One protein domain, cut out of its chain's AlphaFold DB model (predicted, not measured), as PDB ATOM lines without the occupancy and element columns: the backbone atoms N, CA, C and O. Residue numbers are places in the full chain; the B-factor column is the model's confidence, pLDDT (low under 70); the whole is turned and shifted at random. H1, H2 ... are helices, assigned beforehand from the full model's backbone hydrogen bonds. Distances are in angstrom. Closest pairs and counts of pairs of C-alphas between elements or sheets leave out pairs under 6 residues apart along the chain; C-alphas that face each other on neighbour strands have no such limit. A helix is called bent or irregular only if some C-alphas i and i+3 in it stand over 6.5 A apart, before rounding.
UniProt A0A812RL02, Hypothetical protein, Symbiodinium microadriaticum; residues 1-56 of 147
ATOM      1  N   MET A   1      -2.399  47.299 -36.266       44.16
ATOM      2  CA  MET A   1      -0.951  47.383 -36.561       44.16
ATOM      3  C   MET A   1      -0.241  46.098 -36.183       44.16
ATOM      4  O   MET A   1      -0.023  45.289 -37.072       44.16
ATOM      5  N   PHE A   2      -0.021  45.837 -34.889       38.53
ATOM      6  CA  PHE A   2       0.510  44.553 -34.416       38.53
ATOM      7  C   PHE A   2      -0.338  43.368 -34.896       38.53
ATOM      8  O   PHE A   2       0.203  42.443 -35.481       38.53
ATOM      9  N   LEU A   3      -1.669  43.462 -34.817       45.75
ATOM     10  CA  LEU A   3      -2.596  42.464 -35.373       45.75
ATOM     11  C   LEU A   3      -2.460  42.223 -36.889       45.75
ATOM     12  O   LEU A   3      -2.706  41.114 -37.333       45.75
ATOM     13  N   ALA A   4      -2.034  43.213 -37.683       51.50
ATOM     14  CA  ALA A   4      -1.832  43.047 -39.128       51.50
ATOM     15  C   ALA A   4      -0.452  42.441 -39.451       51.50
ATOM     16  O   ALA A   4      -0.326  41.629 -40.362       51.50
ATOM     17  N   ALA A   5       0.574  42.768 -38.656       46.03
ATOM     18  CA  ALA A   5       1.855  42.067 -38.701       46.03
ATOM     19  C   ALA A   5       1.689  40.593 -38.272       46.03
ATOM     20  O   ALA A   5       2.191  39.697 -38.950       46.03
ATOM     21  N   TYR A   6       0.888  40.321 -37.236       52.34
ATOM     22  CA  TYR A   6       0.476  38.964 -36.863       52.34
ATOM     23  C   TYR A   6      -0.479  38.325 -37.874       52.34
ATOM     24  O   TYR A   6      -0.439  37.113 -38.016       52.34
ATOM     25  N   ALA A   7      -1.269  39.089 -38.633       54.84
ATOM     26  CA  ALA A   7      -2.060  38.544 -39.737       54.84
ATOM     27  C   ALA A   7      -1.163  38.039 -40.874       54.84
ATOM     28  O   ALA A   7      -1.480  37.020 -41.468       54.84
ATOM     29  N   SER A   8      -0.012  38.673 -41.134       50.94
ATOM     30  CA  SER A   8       0.981  38.122 -42.072       50.94
ATOM     31  C   SER A   8       1.617  36.820 -41.555       50.94
ATOM     32  O   SER A   8       1.868  35.908 -42.337       50.94
ATOM     33  N   LEU A   9       1.802  36.693 -40.233       54.19
ATOM     34  CA  LEU A   9       2.232  35.450 -39.580       54.19
ATOM     35  C   LEU A   9       1.118  34.382 -39.592       54.19
ATOM     36  O   LEU A   9       1.396  33.208 -39.796       54.19
ATOM     37  N   GLY A  10      -0.141  34.795 -39.430       56.50
ATOM     38  CA  GLY A  10      -1.332  33.950 -39.507       56.50
ATOM     39  C   GLY A  10      -1.615  33.454 -40.924       56.50
ATOM     40  O   GLY A  10      -1.936  32.289 -41.098       56.50
ATOM     41  N   LEU A  11      -1.394  34.285 -41.946       56.22
ATOM     42  CA  LEU A  11      -1.440  33.892 -43.358       56.22
ATOM     43  C   LEU A  11      -0.371  32.839 -43.677       56.22
ATOM     44  O   LEU A  11      -0.658  31.892 -44.398       56.22
ATOM     45  N   ARG A  12       0.813  32.926 -43.057       54.00
ATOM     46  CA  ARG A  12       1.861  31.890 -43.145       54.00
ATOM     47  C   ARG A  12       1.536  30.594 -42.383       54.00
ATOM     48  O   ARG A  12       2.201  29.593 -42.617       54.00
ATOM     49  N   LEU A  13       0.550  30.602 -41.480       54.62
ATOM     50  CA  LEU A  13       0.010  29.402 -40.817       54.62
ATOM     51  C   LEU A  13      -1.143  28.759 -41.612       54.62
ATOM     52  O   LEU A  13      -1.618  27.689 -41.237       54.62
ATOM     53  N   THR A  14      -1.599  29.390 -42.700       59.75
ATOM     54  CA  THR A  14      -2.576  28.804 -43.631       59.75
ATOM     55  C   THR A  14      -1.873  28.067 -44.774       59.75
ATOM     56  O   THR A  14      -0.704  28.314 -45.047       59.75
ATOM     57  N   GLN A  15      -2.579  27.176 -45.481       55.31
ATOM     58  CA  GLN A  15      -2.035  26.431 -46.633       55.31
ATOM     59  C   GLN A  15      -1.775  27.293 -47.885       55.31
ATOM     60  O   GLN A  15      -1.438  26.764 -48.943       55.31
ATOM     61  N   PHE A  16      -1.954  28.611 -47.790       57.44
ATOM     62  CA  PHE A  16      -1.787  29.527 -48.904       57.44
ATOM     63  C   PHE A  16      -0.399  30.167 -48.862       57.44
ATOM     64  O   PHE A  16      -0.113  31.021 -48.022       57.44
ATOM     65  N   ASP A  17       0.449  29.769 -49.807       58.25
ATOM     66  CA  ASP A  17       1.798  30.302 -50.004       58.25
ATOM     67  C   ASP A  17       1.723  31.672 -50.706       58.25
ATOM     68  O   ASP A  17       2.034  31.853 -51.886       58.25
ATOM     69  N   PHE A  18       1.164  32.655 -50.000       61.50
ATOM     70  CA  PHE A  18       1.037  34.007 -50.524       61.50
ATOM     71  C   PHE A  18       2.419  34.642 -50.659       61.50
ATOM     72  O   PHE A  18       3.186  34.720 -49.698       61.50
ATOM     73  N   ASN A  19       2.705  35.166 -51.853       73.19
ATOM     74  CA  ASN A  19       3.958  35.855 -52.138       73.19
ATOM     75  C   ASN A  19       4.203  36.976 -51.108       73.19
ATOM     76  O   ASN A  19       3.438  37.943 -51.023       73.19
ATOM     77  N   ASP A  20       5.295  36.849 -50.346       67.62
ATOM     78  CA  ASP A  20       5.686  37.774 -49.274       67.62
ATOM     79  C   ASP A  20       5.783  39.224 -49.772       67.62
ATOM     80  O   ASP A  20       5.439  40.160 -49.051       67.62
ATOM     81  N   ALA A  21       6.184  39.423 -51.033       70.69
ATOM     82  CA  ALA A  21       6.258  40.743 -51.645       70.69
ATOM     83  C   ALA A  21       4.868  41.369 -51.850       70.69
ATOM     84  O   ALA A  21       4.713  42.573 -51.650       70.69
ATOM     85  N   ILE A  22       3.849  40.566 -52.180       77.25
ATOM     86  CA  ILE A  22       2.472  41.041 -52.380       77.25
ATOM     87  C   ILE A  22       1.844  41.411 -51.037       77.25
ATOM     88  O   ILE A  22       1.313  42.510 -50.898       77.25
ATOM     89  N   ILE A  23       1.958  40.554 -50.016       79.19
ATOM     90  CA  ILE A  23       1.443  40.869 -48.672       79.19
ATOM     91  C   ILE A  23       2.118  42.132 -48.131       79.19
ATOM     92  O   ILE A  23       1.449  43.017 -47.588       79.19
ATOM     93  N   ARG A  24       3.439  42.258 -48.299       74.81
ATOM     94  CA  ARG A  24       4.155  43.452 -47.847       74.81
ATOM     95  C   ARG A  24       3.731  44.697 -48.612       74.81
ATOM     96  O   ARG A  24       3.436  45.708 -47.983       74.81
ATOM     97  N   GLY A  25       3.683  44.625 -49.938       77.62
ATOM     98  CA  GLY A  25       3.353  45.764 -50.789       77.62
ATOM     99  C   GLY A  25       1.908  46.235 -50.639       77.62
ATOM    100  O   GLY A  25       1.666  47.435 -50.568       77.62
ATOM    101  N   VAL A  26       0.953  45.305 -50.547       80.06
ATOM    102  CA  VAL A  26      -0.486  45.614 -50.567       80.06
ATOM    103  C   VAL A  26      -1.056  45.828 -49.168       80.06
ATOM    104  O   VAL A  26      -1.914  46.687 -48.984       80.06
ATOM    105  N   LEU A  27      -0.597  45.075 -48.166       79.44
ATOM    106  CA  LEU A  27      -1.160  45.146 -46.816       79.44
ATOM    107  C   LEU A  27      -0.222  45.860 -45.849       79.44
ATOM    108  O   LEU A  27      -0.625  46.827 -45.206       79.44
ATOM    109  N   PHE A  28       1.031  45.413 -45.741       79.44
ATOM    110  CA  PHE A  28       1.931  45.942 -44.715       79.44
ATOM    111  C   PHE A  28       2.290  47.409 -44.956       79.44
ATOM    112  O   PHE A  28       2.110  48.217 -44.051       79.44
ATOM    113  N   VAL A  29       2.762  47.766 -46.156       82.44
ATOM    114  CA  VAL A  29       3.220  49.126 -46.472       82.44
ATOM    115  C   VAL A  29       2.092  50.153 -46.303       82.44
ATOM    116  O   VAL A  29       2.299  51.101 -45.548       82.44
ATOM    117  N   PRO A  30       0.881  49.984 -46.877       86.56
ATOM    118  CA  PRO A  30      -0.173  50.989 -46.738       86.56
ATOM    119  C   PRO A  30      -0.676  51.119 -45.303       86.56
ATOM    120  O   PRO A  30      -0.882  52.232 -44.815       86.56
ATOM    121  N   LEU A  31      -0.830  49.992 -44.596       86.44
ATOM    122  CA  LEU A  31      -1.198  50.028 -43.187       86.44
ATOM    123  C   LEU A  31      -0.121  50.759 -42.390       86.44
ATOM    124  O   LEU A  31      -0.462  51.656 -41.622       86.44
ATOM    125  N   PHE A  32       1.155  50.404 -42.575       84.25
ATOM    126  CA  PHE A  32       2.282  50.975 -41.836       84.25
ATOM    127  C   PHE A  32       2.403  52.475 -42.075       84.25
ATOM    128  O   PHE A  32       2.492  53.233 -41.113       84.25
ATOM    129  N   THR A  33       2.268  52.922 -43.323       85.62
ATOM    130  CA  THR A  33       2.213  54.346 -43.658       85.62
ATOM    131  C   THR A  33       1.039  55.037 -42.964       85.62
ATOM    132  O   THR A  33       1.246  56.064 -42.324       85.62
ATOM    133  N   LYS A  34      -0.173  54.459 -42.985       88.00
ATOM    134  CA  LYS A  34      -1.334  55.028 -42.273       88.00
ATOM    135  C   LYS A  34      -1.062  55.183 -40.776       88.00
ATOM    136  O   LYS A  34      -1.393  56.217 -40.200       88.00
ATOM    137  N   PHE A  35      -0.450  54.181 -40.150       86.56
ATOM    138  CA  PHE A  35      -0.061  54.244 -38.742       86.56
ATOM    139  C   PHE A  35       0.966  55.340 -38.471       86.56
ATOM    140  O   PHE A  35       0.768  56.118 -37.543       86.56
ATOM    141  N   LEU A  36       2.012  55.450 -39.296       86.56
ATOM    142  CA  LEU A  36       3.012  56.509 -39.163       86.56
ATOM    143  C   LEU A  36       2.381  57.898 -39.295       86.56
ATOM    144  O   LEU A  36       2.659  58.771 -38.477       86.56
ATOM    145  N   THR A  37       1.486  58.104 -40.264       89.00
ATOM    146  CA  THR A  37       0.771  59.377 -40.426       89.00
ATOM    147  C   THR A  37      -0.118  59.685 -39.220       89.00
ATOM    148  O   THR A  37      -0.152  60.823 -38.757       89.00
ATOM    149  N   GLN A  38      -0.830  58.690 -38.684       89.31
ATOM    150  CA  GLN A  38      -1.662  58.868 -37.492       89.31
ATOM    151  C   GLN A  38      -0.825  59.194 -36.253       89.31
ATOM    152  O   GLN A  38      -1.156  60.134 -35.538       89.31
ATOM    153  N   MET A  39       0.283  58.483 -36.037       88.75
ATOM    154  CA  MET A  39       1.225  58.773 -34.956       88.75
ATOM    155  C   MET A  39       1.852  60.159 -35.082       88.75
ATOM    156  O   MET A  39       1.967  60.865 -34.087       88.75
ATOM    157  N   HIS A  40       2.243  60.562 -36.293       89.31
ATOM    158  CA  HIS A  40       2.803  61.886 -36.542       89.31
ATOM    159  C   HIS A  40       1.802  62.987 -36.175       89.31
ATOM    160  O   HIS A  40       2.162  63.943 -35.498       89.31
ATOM    161  N   ARG A  41       0.530  62.822 -36.559       90.56
ATOM    162  CA  ARG A  41      -0.543  63.754 -36.182       90.56
ATOM    163  C   ARG A  41      -0.793  63.760 -34.675       90.56
ATOM    164  O   ARG A  41      -0.933  64.831 -34.097       90.56
ATOM    165  N   ASP A  42      -0.826  62.588 -34.045       90.62
ATOM    166  CA  ASP A  42      -1.039  62.446 -32.600       90.62
ATOM    167  C   ASP A  42       0.092  63.088 -31.781       90.62
ATOM    168  O   ASP A  42      -0.165  63.721 -30.759       90.62
ATOM    169  N   ALA A  43       1.335  63.018 -32.270       88.00
ATOM    170  CA  ALA A  43       2.498  63.642 -31.640       88.00
ATOM    171  C   ALA A  43       2.435  65.182 -31.603       88.00
ATOM    172  O   ALA A  43       3.142  65.791 -30.804       88.00
ATOM    173  N   LEU A  44       1.596  65.805 -32.438       90.50
ATOM    174  CA  LEU A  44       1.369  67.255 -32.459       90.50
ATOM    175  C   LEU A  44       0.224  67.697 -31.533       90.50
ATOM    176  O   LEU A  44      -0.039  68.892 -31.408       90.50
ATOM    177  N   THR A  45      -0.489  66.759 -30.905       91.12
ATOM    178  CA  THR A  45      -1.597  67.078 -29.997       91.12
ATOM    179  C   THR A  45      -1.096  67.419 -28.593       91.12
ATOM    180  O   THR A  45      -0.018  67.000 -28.175       91.12
ATOM    181  N   ALA A  46      -1.906  68.153 -27.822       89.12
ATOM    182  CA  ALA A  46      -1.565  68.521 -26.445       89.12
ATOM    183  C   ALA A  46      -1.493  67.315 -25.487       89.12
ATOM    184  O   ALA A  46      -0.789  67.370 -24.480       89.12
ATOM    185  N   ASN A  47      -2.201  66.218 -25.786       90.88
ATOM    186  CA  ASN A  47      -2.167  65.002 -24.975       90.88
ATOM    187  C   ASN A  47      -2.074  63.743 -25.855       90.88
ATOM    188  O   ASN A  47      -3.091  63.091 -26.094       90.88
ATOM    189  N   PRO A  48      -0.858  63.379 -26.304       90.69
ATOM    190  CA  PRO A  48      -0.657  62.224 -27.170       90.69
ATOM    191  C   PRO A  48      -1.017  60.906 -26.483       90.69
ATOM    192  O   PRO A  48      -0.869  60.751 -25.259       90.69
ATOM    193  N   ALA A  49      -1.407  59.919 -27.285       91.56
ATOM    194  CA  ALA A  49      -1.684  58.573 -26.812       91.56
ATOM    195  C   ALA A  49      -0.435  57.921 -26.171       91.56
ATOM    196  O   ALA A  49       0.703  58.235 -26.539       91.56
ATOM    197  N   PRO A  50      -0.604  56.953 -25.244       90.81
ATOM    198  CA  PRO A  50       0.518  56.275 -24.584       90.81
ATOM    199  C   PRO A  50       1.505  55.621 -25.557       90.81
ATOM    200  O   PRO A  50       2.711  55.646 -25.327       90.81
ATOM    201  N   ILE A  51       1.006  55.079 -26.671       87.25
ATOM    202  CA  ILE A  51       1.845  54.474 -27.713       87.25
ATOM    203  C   ILE A  51       2.747  55.514 -28.389       87.25
ATOM    204  O   ILE A  51       3.933  55.269 -28.595       87.25
ATOM    205  N   THR A  52       2.220  56.706 -28.660       88.88
ATOM    206  CA  THR A  52       2.972  57.825 -29.234       88.88
ATOM    207  C   THR A  52       4.024  58.328 -28.253       88.88
ATOM    208  O   THR A  52       5.174  58.529 -28.638       88.88
ATOM    209  N   LYS A  53       3.684  58.417 -26.959       87.94
ATOM    210  CA  LYS A  53       4.639  58.747 -25.887       87.94
ATOM    211  C   LYS A  53       5.749  57.698 -25.754       87.94
ATOM    212  O   LYS A  53       6.909  58.061 -25.573       87.94
ATOM    213  N   PHE A  54       5.426  56.410 -25.888       89.69
ATOM    214  CA  PHE A  54       6.410  55.325 -25.844       89.69
ATOM    215  C   PHE A  54       7.421  55.423 -26.994       89.69
ATOM    216  O   PHE A  54       8.627  55.434 -26.754       89.69
ATOM    217  N   PHE A  55       6.951  55.552 -28.236       86.69
ATOM    218  CA  PHE A  55       7.841  55.678 -29.396       86.69
ATOM    219  C   PHE A  55       8.591  57.016 -29.438       86.69
ATOM    220  O   PHE A  55       9.712  57.064 -29.936       86.69
ATOM    221  N   GLY A  56       8.018  58.082 -28.872       85.12
ATOM    222  CA  GLY A  56       8.686  59.370 -28.678       85.12
ATOM    223  C   GLY A  56       9.657  59.406 -27.492       85.12
ATOM    224  O   GLY A  56      10.350  60.403 -27.299       85.12
TER     225      GLY A  56
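AT A GLANCE: This is residues 1 to 56 of the 147 residues of the protein "Hypothetical protein" of Symbiodinium microadriaticum (UniProt A0A812RL02). One long helix, H2, makes a rod, and the chain folds back along it at both ends: H1 runs beside its first part as a helical hairpin, and short H3 lies crosswise near its last part. The printed part has 56 residues with three named helices, H1, H2, H3 in chain order, and no named strand; its class is all helix. It is loose, with a radius of gyration of the C-alphas of 14.4 A and spans of 46 by 17 by 11 A.

HOW THE PARTS SIT: Look first at H2, residues 20 to 42, with a kink of 32 degrees near residue 29; it is only just irregular, C-alphas 26 and 29 being 6.55 A apart. With residues 23 to 28 alone it touches H1, residues 2 to 11, at a shallow tilt of 8 degrees, opposite ways; the closest C-alphas, of Ala 5 and Phe 28, are 7.2 A apart. H3, residues 50 to 55, is close to but not clearly touching H2, at a steep tilt of 68 degrees, only just short of about perpendicular; the closest C-alphas, of Met 39 and Thr 52, are 6.1 A apart. H1 and H3 are apart. Every O i to N i+4 pair is within hydrogen-bond range in H1 and H3, and 17 of 19 in H2.

IN THESE COORDINATES: Find C-alpha 20 at (5.686, 37.774, -49.274); from there H2 runs 30.5 A to C-alpha 42. H1 begins at C-alpha 2, (0.510, 44.553, -34.416), and spans 14.1 A; H3 spans 8.8 A to C-alpha 55.

THE WHOLE: The C-alphas farthest apart, of Gln 15 and Ala 46, are 46.7 A apart. The printed part has no cut, and both links are short. Residues 1 to 18 and 20 have pLDDT under 70.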